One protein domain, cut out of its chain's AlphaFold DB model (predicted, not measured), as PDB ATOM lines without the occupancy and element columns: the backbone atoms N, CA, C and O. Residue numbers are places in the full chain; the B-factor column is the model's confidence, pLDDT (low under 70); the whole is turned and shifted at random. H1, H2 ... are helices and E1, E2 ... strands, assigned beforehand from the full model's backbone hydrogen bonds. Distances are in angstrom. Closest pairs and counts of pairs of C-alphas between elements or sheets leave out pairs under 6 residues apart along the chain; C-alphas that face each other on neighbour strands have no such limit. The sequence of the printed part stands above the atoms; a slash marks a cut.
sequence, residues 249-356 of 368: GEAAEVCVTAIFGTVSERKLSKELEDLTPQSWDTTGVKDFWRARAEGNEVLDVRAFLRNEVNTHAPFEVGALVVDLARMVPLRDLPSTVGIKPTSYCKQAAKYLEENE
ATOM      1  N   GLY A 249     142.934 155.961  87.956       96.69
ATOM      2  CA  GLY A 249     142.200 155.997  89.225       96.69
ATOM      3  C   GLY A 249     142.190 157.380  89.878       96.69
ATOM      4  O   GLY A 249     141.144 157.863  90.300       96.69
ATOM      5  N   GLU A 250     143.344 158.047  89.910       97.50
ATOM      6  CA  GLU A 250     143.493 159.401  90.457       97.50
ATOM      7  C   GLU A 250     142.758 160.438  89.597       97.50
ATOM      8  O   GLU A 250     142.061 161.311  90.117       97.50
ATOM      9  N   ALA A 251     142.857 160.312  88.271       96.88
ATOM     10  CA  ALA A 251     142.131 161.154  87.331       96.88
ATOM     11  C   ALA A 251     140.614 161.034  87.504       96.88
ATOM     12  O   ALA A 251     139.906 162.043  87.598       96.88
ATOM     13  N   ALA A 252     140.124 159.802  87.631       97.75
ATOM     14  CA  ALA A 252     138.723 159.523  87.876       97.75
ATOM     15  C   ALA A 252     138.276 160.019  89.261       97.75
ATOM     16  O   ALA A 252     137.218 160.632  89.355       97.75
ATOM     17  N   GLU A 253     139.078 159.859  90.320       98.06
ATOM     18  CA  GLU A 253     138.759 160.382  91.657       98.06
ATOM     19  C   GLU A 253     138.504 161.896  91.634       98.06
ATOM     20  O   GLU A 253     137.474 162.357  92.141       98.06
ATOM     21  N   VAL A 254     139.413 162.667  91.023       96.81
ATOM     22  CA  VAL A 254     139.287 164.129  90.928       96.81
ATOM     23  C   VAL A 254     138.075 164.516  90.081       96.81
ATOM     24  O   VAL A 254     137.287 165.366  90.501       96.81
ATOM     25  N   CYS A 255     137.896 163.880  88.919       97.38
ATOM     26  CA  CYS A 255     136.774 164.153  88.026       97.38
ATOM     27  C   CYS A 255     135.416 163.860  88.689       97.38
ATOM     28  O   CYS A 255     134.553 164.735  88.775       97.38
ATOM     29  N   VAL A 256     135.239 162.641  89.204       97.50
ATOM     30  CA  VAL A 256     133.983 162.168  89.803       97.50
ATOM     31  C   VAL A 256     133.627 162.997  91.032       97.50
ATOM     32  O   VAL A 256     132.490 163.445  91.164       97.50
ATOM     33  N   THR A 257     134.599 163.279  91.902       96.62
ATOM     34  CA  THR A 257     134.369 164.110  93.093       96.62
ATOM     35  C   THR A 257     133.965 165.539  92.722       96.62
ATOM     36  O   THR A 257     133.115 166.129  93.390       96.62
ATOM     37  N   ALA A 258     134.521 166.105  91.647       95.25
ATOM     38  CA  ALA A 258     134.128 167.431  91.177       95.25
ATOM     39  C   ALA A 258     132.701 167.451  90.600       95.25
ATOM     40  O   ALA A 258     131.963 168.416  90.814       95.25
ATOM     41  N   ILE A 259     132.282 166.378  89.925       96.12
ATOM     42  CA  ILE A 259     130.914 166.242  89.409       96.12
ATOM     43  C   ILE A 259     129.912 166.060  90.553       96.12
ATOM     44  O   ILE A 259     128.922 166.787  90.598       96.12
ATOM     45  N   PHE A 260     130.195 165.177  91.514       95.06
ATOM     46  CA  PHE A 260     129.370 165.011  92.721       95.06
ATOM     47  C   PHE A 260     129.267 166.300  93.536       95.06
ATOM     48  O   PHE A 260     128.229 166.605  94.104       95.06
ATOM     49  N   GLY A 261     130.325 167.111  93.543       91.44
ATOM     50  CA  GLY A 261     130.325 168.397  94.228       91.44
ATOM     51  C   GLY A 261     129.484 169.490  93.563       91.44
ATOM     52  O   GLY A 261     129.239 170.505  94.215       91.44
ATOM     53  N   THR A 262     129.053 169.337  92.306       91.19
ATOM     54  CA  THR A 262     128.458 170.444  91.525       91.19
ATOM     55  C   THR A 262     127.145 170.107  90.822       91.19
ATOM     56  O   THR A 262     126.271 170.970  90.723       91.19
ATOM     57  N   VAL A 263     126.973 168.880  90.328       92.31
ATOM     58  CA  VAL A 263     125.754 168.459  89.631       92.31
ATOM     59  C   VAL A 263     124.651 168.162  90.638       92.31
ATOM     60  O   VAL A 263     124.910 167.655  91.723       92.31
ATOM     61  N   SER A 264     123.401 168.474  90.280       88.19
ATOM     62  CA  SER A 264     122.279 168.251  91.187       88.19
ATOM     63  C   SER A 264     122.089 166.770  91.506       88.19
ATOM     64  O   SER A 264     122.043 165.909  90.626       88.19
ATOM     65  N   GLU A 265     121.889 166.493  92.786       86.25
ATOM     66  CA  GLU A 265     121.761 165.146  93.342       86.25
ATOM     67  C   GLU A 265     120.620 164.348  92.712       86.25
ATOM     68  O   GLU A 265     120.745 163.152  92.459       86.25
ATOM     69  N   ARG A 266     119.507 165.021  92.387       87.81
ATOM     70  CA  ARG A 266     118.379 164.413  91.669       87.81
ATOM     71  C   ARG A 266     118.808 163.895  90.298       87.81
ATOM     72  O   ARG A 266     118.309 162.865  89.857       87.81
ATOM     73  N   LYS A 267     119.691 164.622  89.606       90.94
ATOM     74  CA  LYS A 267     120.230 164.201  88.311       90.94
ATOM     75  C   LYS A 267     121.208 163.042  88.506       90.94
ATOM     76  O   LYS A 267     121.050 162.034  87.834       90.94
ATOM     77  N   LEU A 268     122.127 163.142  89.470       92.62
ATOM     78  CA  LEU A 268     123.084 162.072  89.785       92.62
ATOM     79  C   LEU A 268     122.385 160.761  90.170       92.62
ATOM     80  O   LEU A 268     122.635 159.730  89.561       92.62
ATOM     81  N   SER A 269     121.452 160.817  91.122       90.94
ATOM     82  CA  SER A 269     120.701 159.653  91.615       90.94
ATOM     83  C   SER A 269     119.886 158.963  90.529       90.94
ATOM     84  O   SER A 269     119.706 157.755  90.585       90.94
ATOM     85  N   LYS A 270     119.376 159.729  89.558       90.94
ATOM     86  CA  LYS A 270     118.593 159.190  88.447       90.94
ATOM     87  C   LYS A 270     119.481 158.551  87.382       90.94
ATOM     88  O   LYS A 270     119.181 157.475  86.897       90.94
ATOM     89  N   GLU A 271     120.528 159.248  86.965       91.19
ATOM     90  CA  GLU A 271     121.342 158.819  85.825       91.19
ATOM     91  C   GLU A 271     122.345 157.718  86.199       91.19
ATOM     92  O   GLU A 271     122.770 156.980  85.323       91.19
ATOM     93  N   LEU A 272     122.711 157.592  87.480       94.31
ATOM     94  CA  LEU A 272     123.602 156.535  87.978       94.31
ATOM     95  C   LEU A 272     122.845 155.359  88.612       94.31
ATOM     96  O   LEU A 272     123.486 154.480  89.181       94.31
ATOM     97  N   GLU A 273     121.507 155.344  88.554       91.56
ATOM     98  CA  GLU A 273     120.661 154.320  89.189       91.56
ATOM     99  C   GLU A 273     121.102 152.901  88.792       91.56
ATOM    100  O   GLU A 273     121.319 152.058  89.662       91.56
ATOM    101  N   ASP A 274     121.375 152.687  87.502       92.00
ATOM    102  CA  ASP A 274     121.780 151.391  86.942       92.00
ATOM    103  C   ASP A 274     123.205 150.951  87.332       92.00
ATOM    104  O   ASP A 274     123.553 149.778  87.181       92.00
ATOM    105  N   LEU A 275     124.038 151.869  87.834       93.94
ATOM    106  CA  LEU A 275     125.388 151.565  88.323       93.94
ATOM    107  C   LEU A 275     125.418 151.258  89.820       93.94
ATOM    108  O   LEU A 275     126.444 150.811  90.336       93.94
ATOM    109  N   THR A 276     124.327 151.530  90.539       92.81
ATOM    110  CA  THR A 276     124.309 151.314  91.983       92.81
ATOM    111  C   THR A 276     124.311 149.820  92.324       92.81
ATOM    112  O   THR A 276     123.702 149.011  91.623       92.81
ATOM    113  N   PRO A 277     125.009 149.400  93.396       92.31
ATOM    114  CA  PRO A 277     124.953 148.017  93.844       92.31
ATOM    115  C   PRO A 277     123.533 147.616  94.254       92.31
ATOM    116  O   PRO A 277     122.852 148.378  94.933       92.31
ATOM    117  N   GLN A 278     123.161 146.356  94.010       91.25
ATOM    118  CA  GLN A 278     121.843 145.800  94.376       91.25
ATOM    119  C   GLN A 278     121.460 145.984  95.853       91.25
ATOM    120  O   GLN A 278     120.283 145.998  96.217       91.25
ATOM    121  N   SER A 279     122.454 146.095  96.741       89.38
ATOM    122  CA  SER A 279     122.219 146.364  98.161       89.38
ATOM    123  C   SER A 279     121.577 147.733  98.407       89.38
ATOM    124  O   SER A 279     121.008 147.943  99.478       89.38
ATOM    125  N   TRP A 280     121.648 148.653  97.442       93.00
ATOM    126  CA  TRP A 280     121.092 149.999  97.522       93.00
ATOM    127  C   TRP A 280     119.710 150.100  96.868       93.00
ATOM    128  O   TRP A 280     118.918 150.899  97.361       93.00
ATOM    129  N   ASP A 281     119.360 149.269  95.876       87.38
ATOM    130  CA  ASP A 281     118.105 149.337  95.091       87.38
ATOM    131  C   ASP A 281     116.844 149.502  95.945       87.38
ATOM    132  O   ASP A 281     115.968 150.319  95.668       87.38
ATOM    133  N   THR A 282     116.753 148.726  97.026       87.69
ATOM    134  CA  THR A 282     115.569 148.721  97.901       87.69
ATOM    135  C   THR A 282     115.353 150.044  98.632       87.69
ATOM    136  O   THR A 282     114.223 150.372  98.991       87.69
ATOM    137  N   THR A 283     116.426 150.800  98.865       91.75
ATOM    138  CA  THR A 283     116.385 152.095  99.549       91.75
ATOM    139  C   THR A 283     116.477 153.252  98.554       91.75
ATOM    140  O   THR A 283     115.825 154.278  98.734       91.75
ATOM    141  N   GLY A 284     117.262 153.084  97.493       91.94
ATOM    142  CA  GLY A 284     117.647 154.120  96.553       91.94
ATOM    143  C   GLY A 284     118.694 155.082  97.120       91.94
ATOM    144  O   GLY A 284     118.796 155.310  98.333       91.94
ATOM    145  N   VAL A 285     119.449 155.689  96.210       93.06
ATOM    146  CA  VAL A 285     120.386 156.769  96.526       93.06
ATOM    147  C   VAL A 285     119.620 158.091  96.644       93.06
ATOM    148  O   VAL A 285     118.677 158.366  95.890       93.06
ATOM    149  N   LYS A 286     119.975 158.874  97.661       90.12
ATOM    150  CA  LYS A 286     119.533 160.257  97.866       90.12
ATOM    151  C   LYS A 286     120.573 161.234  97.320       90.12
ATOM    152  O   LYS A 286     120.186 162.183  96.651       90.12
ATOM    153  N   ASP A 287     121.852 160.979  97.598       90.56
ATOM    154  CA  ASP A 287     122.971 161.835  97.194       90.56
ATOM    155  C   ASP A 287     124.258 161.016  96.961       90.56
ATOM    156  O   ASP A 287     124.503 160.020  97.648       90.56
ATOM    157  N   PHE A 288     125.090 161.458  96.017       93.31
ATOM    158  CA  PHE A 288     126.454 160.977  95.799       93.31
ATOM    159  C   PHE A 288     127.431 162.073  96.197       93.31
ATOM    160  O   PHE A 288     127.296 163.211  95.770       93.31
ATOM    161  N   TRP A 289     128.455 161.732  96.976       88.56
ATOM    162  CA  TRP A 289     129.242 162.764  97.648       88.56
ATOM    163  C   TRP A 289     130.695 162.857  97.190       88.56
ATOM    164  O   TRP A 289     131.158 163.918  96.773       88.56
ATOM    165  N   ARG A 290     131.456 161.771  97.328       91.62
ATOM    166  CA  ARG A 290     132.891 161.730  97.011       91.62
ATOM    167  C   ARG A 290     133.260 160.368  96.463       91.62
ATOM    168  O   ARG A 290     132.649 159.369  96.838       91.62
ATOM    169  N   ALA A 291     134.292 160.344  95.639       96.06
ATOM    170  CA  ALA A 291     134.953 159.120  95.230       96.06
ATOM    171  C   ALA A 291     136.359 159.066  95.826       96.06
ATOM    172  O   ALA A 291     136.929 160.096  96.189       96.06
ATOM    173  N   ARG A 292     136.907 157.860  95.930       97.31
ATOM    174  CA  ARG A 292     138.306 157.625  96.274       97.31
ATOM    175  C   ARG A 292     138.858 156.508  95.408       97.31
ATOM    176  O   ARG A 292     138.222 155.468  95.292       97.31
ATOM    177  N   ALA A 293     140.037 156.690  94.835       96.31
ATOM    178  CA  ALA A 293     140.690 155.649  94.065       96.31
ATOM    179  C   ALA A 293     141.095 154.471  94.964       96.31
ATOM    180  O   ALA A 293     141.823 154.640  95.946       96.31
ATOM    181  N   GLU A 294     140.666 153.265  94.588       95.50
ATOM    182  CA  GLU A 294     141.167 151.989  95.127       95.50
ATOM    183  C   GLU A 294     142.040 151.247  94.097       95.50
ATOM    184  O   GLU A 294     142.316 150.056  94.213       95.50
ATOM    185  N   GLY A 295     142.485 151.960  93.062       92.38
ATOM    186  CA  GLY A 295     143.241 151.436  91.931       92.38
ATOM    187  C   GLY A 295     142.857 152.168  90.649       92.38
ATOM    188  O   GLY A 295     142.109 153.140  90.688       92.38
ATOM    189  N   ASN A 296     143.358 151.697  89.507       93.25
ATOM    190  CA  ASN A 296     143.038 152.306  88.210       93.25
ATOM    191  C   ASN A 296     141.630 151.973  87.708       93.25
ATOM    192  O   ASN A 296     141.104 152.703  86.884       93.25
ATOM    193  N   GLU A 297     141.028 150.891  88.190       94.69
ATOM    194  CA  GLU A 297     139.769 150.375  87.642       94.69
ATOM    195  C   GLU A 297     138.582 150.566  88.589       94.69
ATOM    196  O   GLU A 297     137.440 150.422  88.166       94.69
ATOM    197  N   VAL A 298     138.831 150.912  89.858       97.31
ATOM    198  CA  VAL A 298     137.800 150.961  90.901       97.31
ATOM    199  C   VAL A 298     137.891 152.254  91.704       97.31
ATOM    200  O   VAL A 298     138.965 152.632  92.185       97.31
ATOM    201  N   LEU A 299     136.738 152.897  91.892       98.00
ATOM    202  CA  LEU A 299     136.537 153.960  92.872       98.00
ATOM    203  C   LEU A 299     135.658 153.461  94.018       98.00
ATOM    204  O   LEU A 299     134.584 152.918  93.782       98.00
ATOM    205  N   ASP A 300     136.060 153.726  95.256       97.62
ATOM    206  CA  ASP A 300     135.167 153.680  96.412       97.62
ATOM    207  C   ASP A 300     134.296 154.942  96.413       97.62
ATOM    208  O   ASP A 300     134.760 156.052  96.701       97.62
ATOM    209  N   VAL A 301     133.031 154.785  96.030       96.94
ATOM    210  CA  VAL A 301     132.055 155.871  95.921       96.94
ATOM    211  C   VAL A 301     131.225 155.944  97.187       96.94
ATOM    212  O   VAL A 301     130.581 154.979  97.591       96.94
ATOM    213  N   ARG A 302     131.193 157.132  97.788       94.94
ATOM    214  CA  ARG A 302     130.389 157.442  98.969       94.94
ATOM    215  C   ARG A 302     129.036 157.999  98.565       94.94
ATOM    216  O   ARG A 302     128.964 158.959  97.797       94.94
ATOM    217  N   ALA A 303     127.991 157.443  99.162       93.88
ATOM    218  CA  ALA A 303     126.613 157.824  98.905       93.88
ATOM    219  C   ALA A 303     125.820 157.969 100.208       93.88
ATOM    220  O   ALA A 303     126.141 157.375 101.242       93.88
ATOM    221  N   PHE A 304     124.756 158.754 100.133       92.56
ATOM    222  CA  PHE A 304     123.734 158.877 101.156       92.56
ATOM    223  C   PHE A 304     122.453 158.251 100.632       92.56
ATOM    224  O   PHE A 304     121.965 158.624  99.566       92.56
ATOM    225  N   LEU A 305     121.919 157.274 101.353       92.94
ATOM    226  CA  LEU A 305     120.711 156.568 100.949       92.94
ATOM    227  C   LEU A 305     119.455 157.281 101.463       92.94
ATOM    228  O   LEU A 305     119.500 158.071 102.407       92.94
ATOM    229  N   ARG A 306     118.293 156.982 100.869       90.81
ATOM    230  CA  ARG A 306     117.014 157.619 101.255       90.81
ATOM    231  C   ARG A 306     116.533 157.280 102.669       90.81
ATOM    232  O   ARG A 306     115.661 157.971 103.179       90.81
ATOM    233  N   ASN A 307     117.095 156.252 103.303       90.25
ATOM    234  CA  ASN A 307     116.870 155.923 104.714       90.25
ATOM    235  C   ASN A 307     117.839 156.648 105.668       90.25
ATOM    236  O   ASN A 307     117.989 156.220 106.809       90.25
ATOM    237  N   GLU A 308     118.515 157.695 105.191       88.69
ATOM    238  CA  GLU A 308     119.432 158.533 105.970       88.69
ATOM    239  C   GLU A 308     120.698 157.801 106.451       88.69
ATOM    240  O   GLU A 308     121.343 158.190 107.427       88.69
ATOM    241  N   VAL A 309     121.103 156.747 105.735       88.81
ATOM    242  CA  VAL A 309     122.350 156.020 105.995       88.81
ATOM    243  C   VAL A 309     123.439 156.469 105.023       88.81
ATOM    244  O   VAL A 309     123.269 156.418 103.805       88.81
ATOM    245  N   ASN A 310     124.590 156.868 105.571       89.19
ATOM    246  CA  ASN A 310     125.819 157.042 104.796       89.19
ATOM    247  C   ASN A 310     126.441 155.673 104.516       89.19
ATOM    248  O   ASN A 310     126.633 154.875 105.434       89.19
ATOM    249  N   THR A 311     126.792 155.426 103.263       92.50
ATOM    250  CA  THR A 311     127.384 154.171 102.802       92.50
ATOM    251  C   THR A 311     128.482 154.452 101.784       92.50
ATOM    252  O   THR A 311     128.700 155.589 101.359       92.50
ATOM    253  N   HIS A 312     129.186 153.402 101.390       94.94
ATOM    254  CA  HIS A 312     130.118 153.435 100.281       94.94
ATOM    255  C   HIS A 312     130.116 152.088  99.555       94.94
ATOM    256  O   HIS A 312     129.649 151.086 100.110       94.94
ATOM    257  N   ALA A 313     130.539 152.079  98.298       95.19
ATOM    258  CA  ALA A 313     130.661 150.865  97.505       95.19
ATOM    259  C   ALA A 313     131.676 151.048  96.372       95.19
ATOM    260  O   ALA A 313     131.877 152.175  95.914       95.19
ATOM    261  N   PRO A 314     132.271 149.946  95.886       96.44
ATOM    262  CA  PRO A 314     133.130 149.986  94.715       96.44
ATOM    263  C   PRO A 314     132.305 150.231  93.448       96.44
ATOM    264  O   PRO A 314     131.284 149.581  93.225       96.44
ATOM    265  N   PHE A 315     132.777 151.146  92.611       97.50
ATOM    266  CA  PHE A 315     132.267 151.429  91.274       97.50
ATOM    267  C   PHE A 315     133.396 151.233  90.269       97.50
ATOM    268  O   PHE A 315     134.520 151.687  90.492       97.50
ATOM    269  N   GLU A 316     133.089 150.592  89.144       97.00
ATOM    270  CA  GLU A 316     134.025 150.495  88.029       97.00
ATOM    271  C   GLU A 316     134.232 151.877  87.402       97.00
ATOM    272  O   GLU A 316     133.273 152.551  87.013       97.00
ATOM    273  N   VAL A 317     135.496 152.293  87.277       97.25
ATOM    274  CA  VAL A 317     135.877 153.600  86.722       97.25
ATOM    275  C   VAL A 317     135.300 153.780  85.320       97.25
ATOM    276  O   VAL A 317     134.726 154.826  85.035       97.25
ATOM    277  N   GLY A 318     135.413 152.757  84.466       95.88
ATOM    278  CA  GLY A 318     134.927 152.811  83.087       95.88
ATOM    279  C   GLY A 318     133.433 153.108  83.012       95.88
ATOM    280  O   GLY A 318     133.036 154.107  82.420       95.88
ATOM    281  N   ALA A 319     132.604 152.289  83.663       95.81
ATOM    282  CA  ALA A 319     131.153 152.462  83.645       95.81
ATOM    283  C   ALA A 319     130.725 153.823  84.223       95.81
ATOM    284  O   ALA A 319     129.927 154.536  83.613       95.81
ATOM    285  N   LEU A 320     131.316 154.220  85.355       96.88
ATOM    286  CA  LEU A 320     130.991 155.481  86.012       96.88
ATOM    287  C   LEU A 320     131.376 156.699  85.165       96.88
ATOM    288  O   LEU A 320     130.556 157.593  84.974       96.88
ATOM    289  N   VAL A 321     132.596 156.745  84.624       96.81
ATOM    290  CA  VAL A 321     133.049 157.867  83.784       96.81
ATOM    291  C   VAL A 321     132.200 157.983  82.516       96.81
ATOM    292  O   VAL A 321     131.839 159.096  82.137       96.81
ATOM    293  N   VAL A 322     131.817 156.864  81.894       95.25
ATOM    294  CA  VAL A 322     130.961 156.864  80.695       95.25
ATOM    295  C   VAL A 322     129.578 157.461  80.987       95.25
ATOM    296  O   VAL A 322     129.086 158.284  80.210       95.25
ATOM    297  N   ASP A 323     128.945 157.092  82.101       95.31
ATOM    298  CA  ASP A 323     127.631 157.633  82.475       95.31
ATOM    299  C   ASP A 323     127.706 159.119  82.844       95.31
ATOM    300  O   ASP A 323     126.853 159.916  82.439       95.31
ATOM    301  N   LEU A 324     128.772 159.528  83.535       96.12
ATOM    302  CA  LEU A 324     129.016 160.935  83.845       96.12
ATOM    303  C   LEU A 324     129.277 161.771  82.583       96.12
ATOM    304  O   LEU A 324     128.780 162.896  82.498       96.12
ATOM    305  N   ALA A 325     129.967 161.222  81.580       95.00
ATOM    306  CA  ALA A 325     130.197 161.895  80.303       95.00
ATOM    307  C   ALA A 325     128.909 162.132  79.512       95.00
ATOM    308  O   ALA A 325     128.698 163.213  78.960       95.00
ATOM    309  N   ARG A 326     127.978 161.170  79.537       92.69
ATOM    310  CA  ARG A 326     126.628 161.373  78.980       92.69
ATOM    311  C   ARG A 326     125.857 162.455  79.736       92.69
ATOM    312  O   ARG A 326     125.089 163.210  79.137       92.69
ATOM    313  N   MET A 327     126.056 162.536  81.049       93.69
ATOM    314  CA  MET A 327     125.354 163.476  81.917       93.69
ATOM    315  C   MET A 327     125.841 164.920  81.765       93.69
ATOM    316  O   MET A 327     125.023 165.852  81.790       93.69
ATOM    317  N   VAL A 328     127.154 165.115  81.660       95.25
ATOM    318  CA  VAL A 328     127.816 166.419  81.554       95.25
ATOM    319  C   VAL A 328     128.689 166.408  80.298       95.25
ATOM    320  O   VAL A 328     129.873 166.098  80.390       95.25
ATOM    321  N   PRO A 329     128.132 166.747  79.122       93.81
ATOM    322  CA  PRO A 329     128.889 166.751  77.872       93.81
ATOM    323  C   PRO A 329     130.107 167.678  77.944       93.81
ATOM    324  O   PRO A 329     130.070 168.690  78.657       93.81
ATOM    325  N   LEU A 330     131.152 167.395  77.158       92.44
ATOM    326  CA  LEU A 330     132.419 168.144  77.184       92.44
ATOM    327  C   LEU A 330     132.212 169.664  77.067       92.44
ATOM    328  O   LEU A 330     132.878 170.446  77.744       92.44
ATOM    329  N   ARG A 331     131.239 170.099  76.253       92.25
ATOM    330  CA  ARG A 331     130.929 171.527  76.050       92.25
ATOM    331  C   ARG A 331     130.510 172.271  77.325       92.25
ATOM    332  O   ARG A 331     130.670 173.486  77.388       92.25
ATOM    333  N   ASP A 332     129.920 171.567  78.290       94.19
ATOM    334  CA  ASP A 332     129.369 172.131  79.526       94.19
ATOM    335  C   ASP A 332     130.285 171.862  80.732       94.19
ATOM    336  O   ASP A 332     130.166 172.539  81.759       94.19
ATOM    337  N   LEU A 333     131.218 170.915  80.598       95.00
ATOM    338  CA  LEU A 333     132.070 170.408  81.668       95.00
ATOM    339  C   LEU A 333     132.915 171.505  82.354       95.00
ATOM    340  O   LEU A 333     132.745 171.667  83.566       95.00
ATOM    341  N   PRO A 334     133.686 172.365  81.646       94.44
ATOM    342  CA  PRO A 334     134.424 173.467  82.279       94.44
ATOM    343  C   PRO A 334     133.542 174.411  83.095       94.44
ATOM    344  O   PRO A 334     133.916 174.822  84.188       94.44
ATOM    345  N   SER A 335     132.348 174.712  82.585       94.44
ATOM    346  CA  SER A 335     131.390 175.611  83.238       94.44
ATOM    347  C   SER A 335     130.621 174.964  84.391       94.44
ATOM    348  O   SER A 335     129.877 175.644  85.091       94.44
ATOM    349  N   THR A 336     130.764 173.649  84.565       94.75
ATOM    350  CA  THR A 336     130.093 172.876  85.614       94.75
ATOM    351  C   THR A 336     131.058 172.570  86.752       94.75
ATOM    352  O   THR A 336     130.761 172.873  87.903       94.75
ATOM    353  N   VAL A 337     132.228 172.006  86.428       93.31
ATOM    354  CA  VAL A 337     133.199 171.512  87.420       93.31
ATOM    355  C   VAL A 337     134.463 172.366  87.532       93.31
ATOM    356  O   VAL A 337     135.277 172.137  88.422       93.31
ATOM    357  N   GLY A 338     134.645 173.348  86.648       92.56
ATOM    358  CA  GLY A 338     135.853 174.166  86.556       92.56
ATOM    359  C   GLY A 338     136.897 173.612  85.582       92.56
ATOM    360  O   GLY A 338     136.878 172.445  85.181       92.56
ATOM    361  N   ILE A 339     137.846 174.474  85.209       90.19
ATOM    362  CA  ILE A 339     138.871 174.183  84.188       90.19
ATOM    363  C   ILE A 339     139.825 173.069  84.635       90.19
ATOM    364  O   ILE A 339     140.063 172.126  83.886       90.19
ATOM    365  N   LYS A 340     140.335 173.132  85.871       89.69
ATOM    366  CA  LYS A 340     141.267 172.113  86.369       89.69
ATOM    367  C   LYS A 340     140.605 170.731  86.466       89.69
ATOM    368  O   LYS A 340     141.154 169.813  85.880       89.69
ATOM    369  N   PRO A 341     139.442 170.530  87.118       93.56
ATOM    370  CA  PRO A 341     138.818 169.203  87.145       93.56
ATOM    371  C   PRO A 341     138.445 168.669  85.759       93.56
ATOM    372  O   PRO A 341     138.520 167.463  85.537       93.56
ATOM    373  N   THR A 342     138.139 169.555  84.804       95.00
ATOM    374  CA  THR A 342     137.913 169.162  83.406       95.00
ATOM    375  C   THR A 342     139.112 168.425  82.811       95.00
ATOM    376  O   THR A 342     138.915 167.418  82.135       95.00
ATOM    377  N   SER A 343     140.350 168.857  83.080       93.06
ATOM    378  CA  SER A 343     141.528 168.167  82.535       93.06
ATOM    379  C   SER A 343     141.709 166.761  83.118       93.06
ATOM    380  O   SER A 343     142.116 165.856  82.397       93.06
ATOM    381  N   TYR A 344     141.314 166.529  84.376       95.81
ATOM    382  CA  TYR A 344     141.296 165.186  84.974       95.81
ATOM    383  C   TYR A 344     140.189 164.309  84.370       95.81
ATOM    384  O   TYR A 344     140.417 163.128  84.123       95.81
ATOM    385  N   CYS A 345     139.019 164.877  84.058       96.62
ATOM    386  CA  CYS A 345     137.966 164.156  83.338       96.62
ATOM    387  C   CYS A 345     138.408 163.738  81.928       96.62
ATOM    388  O   CYS A 345     138.236 162.576  81.561       96.62
ATOM    389  N   LYS A 346     139.036 164.651  81.169       95.12
ATOM    390  CA  LYS A 346     139.624 164.343  79.851       95.12
ATOM    391  C   LYS A 346     140.705 163.264  79.964       95.12
ATOM    392  O   LYS A 346     140.708 162.325  79.176       95.12
ATOM    393  N   GLN A 347     141.577 163.348  80.972       94.69
ATOM    394  CA  GLN A 347     142.628 162.353  81.202       94.69
ATOM    395  C   GLN A 347     142.054 160.960  81.492       94.69
ATOM    396  O   GLN A 347     142.505 159.973  80.913       94.69
ATOM    397  N   ALA A 348     141.041 160.867  82.361       96.12
ATOM    398  CA  ALA A 348     140.364 159.603  82.637       96.12
ATOM    399  C   ALA A 348     139.704 159.036  81.370       96.12
ATOM    400  O   ALA A 348     139.874 157.861  81.060       96.12
ATOM    401  N   ALA A 349     139.017 159.883  80.600       95.44
ATOM    402  CA  ALA A 349     138.381 159.504  79.342       95.44
ATOM    403  C   ALA A 349     139.396 158.991  78.301       95.44
ATOM    404  O   ALA A 349     139.167 157.956  77.682       95.44
ATOM    405  N   LYS A 350     140.546 159.659  78.163       93.81
ATOM    406  CA  LYS A 350     141.642 159.257  77.271       93.81
ATOM    407  C   LYS A 350     142.205 157.882  77.623       93.81
ATOM    408  O   LYS A 350     142.342 157.036  76.747       93.81
ATOM    409  N   TYR A 351     142.470 157.626  78.906       94.44
ATOM    410  CA  TYR A 351     142.900 156.298  79.355       94.44
ATOM    411  C   TYR A 351     141.864 155.216  79.050       94.44
ATOM    412  O   TYR A 351     142.237 154.099  78.701       94.44
ATOM    413  N   LEU A 352     140.572 155.520  79.190       94.88
ATOM    414  CA  LEU A 352     139.512 154.575  78.844       94.88
ATOM    415  C   LEU A 352     139.491 154.288  77.339       94.88
ATOM    416  O   LEU A 352     139.415 153.120  76.961       94.88
ATOM    417  N   GLU A 353     139.660 155.303  76.485       93.50
ATOM    418  CA  GLU A 353     139.741 155.100  75.033       93.50
ATOM    419  C   GLU A 353     140.964 154.285  74.608       93.50
ATOM    420  O   GLU A 353     140.844 153.397  73.763       93.50
ATOM    421  N   GLU A 354     142.122 154.513  75.235       92.19
ATOM    422  CA  GLU A 354     143.327 153.693  75.035       92.19
ATOM    423  C   GLU A 354     143.102 152.213  75.404       92.19
ATOM    424  O   GLU A 354     143.820 151.340  74.915       92.19
ATOM    425  N   ASN A 355     142.087 151.926  76.228       91.12
ATOM    426  CA  ASN A 355     141.655 150.586  76.628       91.12
ATOM    427  C   ASN A 355     140.309 150.177  75.990       91.12
ATOM    428  O   ASN A 355     139.598 149.334  76.533       91.12
ATOM    429  N   GLU A 356     139.963 150.757  74.836       92.94
ATOM    430  CA  GLU A 356     138.786 150.410  74.019       92.94
ATOM    431  C   GLU A 356     137.416 150.686  74.683       92.94
ATOM    432  O   GLU A 356     136.382 150.187  74.231       92.94
TER     433      GLU A 356
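Overview. This is residues 249 to 356 of the 368 residues of an uncharacterized protein of Streptomyces sp. WAC 01325 (UniProt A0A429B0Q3). A strongly twisted three-stranded sheet has helices over one face: H1 runs along E1, H4 rises from the sheet, and H2 sits beside the strands. H6 packs across H1 and H4, away from the sheet, with short H5 at its corner. The printed part has 108 residues with six named helices and three named strands, in the order H1 H2 H3 E1 E2 E3 H4 H5 H6; the sheet runs E1 - E2 - E3, antiparallel, and the class is mixed. It is compact, with a radius of gyration of the C-alphas of 13.0 A and spans of 36 by 27 by 19 A.

Arrangement. Begin with H1, residues 249 to 260, which is on the sheet of E1, residues 285 to 293, E2, residues 298 to 305, and E3, residues 310 to 316. Its height over the sheet is 7.6 A, and it runs along E1 at 23 degrees on the local plane; the closest C-alphas are those of Thr 257 and Arg 290, 4.8 A. Next, H2, residues 265 to 271, is on the same face, over none of the strands, and H3, residues 278 to 281, only grazes the sheet. The strands form a meander, each the antiparallel neighbour of the one before; look for N 289 and O 302, 2.9 A, in the hairpin E1 and E2, and N 301 and O 313, 2.9 A, in the hairpin E2 and E3. H4, residues 317 to 327, stands up from the sheet on the face of H1, giving two layers, helices on one face of a sheet. H4 touches H1 at Ala 252 and Val 317, their closest C-alphas, 6.7 A, at a shallow tilt of 34 degrees, only just short of steep. H5, residues 333 to 337, only just touches H1, with 3 pairs of C-alphas within 8 A, the closest those of Ala 258 and Val 337, 5.6 A. H6, residues 339 to 354, touches H1 with residues 341 to 348 alone, closest at the C-alphas of Ala 251 and Tyr 344, 4.7 A, at a steep tilt of 51 degrees, opposite ways. Every O i to N i+4 pair is within hydrogen-bond range in H1, H2, H4 and H5, and 11 of 12 in H6; H3 is too short for one.

Along the chain. Find C-alpha 249 at (142.200, 155.997, 89.225); H1 runs 16.1 A from there. E1 spans 20.5 A and bends by 58 degrees at residue 289; E2 spans 20.6 A and E3 19.8 A. H4 spans 15.2 A, and H6 runs 22.9 A to C-alpha 354 at (143.327, 153.693, 75.035).

Size, cuts and confidence. The C-alphas farthest apart, those of Asn 307 and Glu 354, are 39.8 A apart. The printed part has no cut, no link is long, and no printed residue is under 70 in pLDDT.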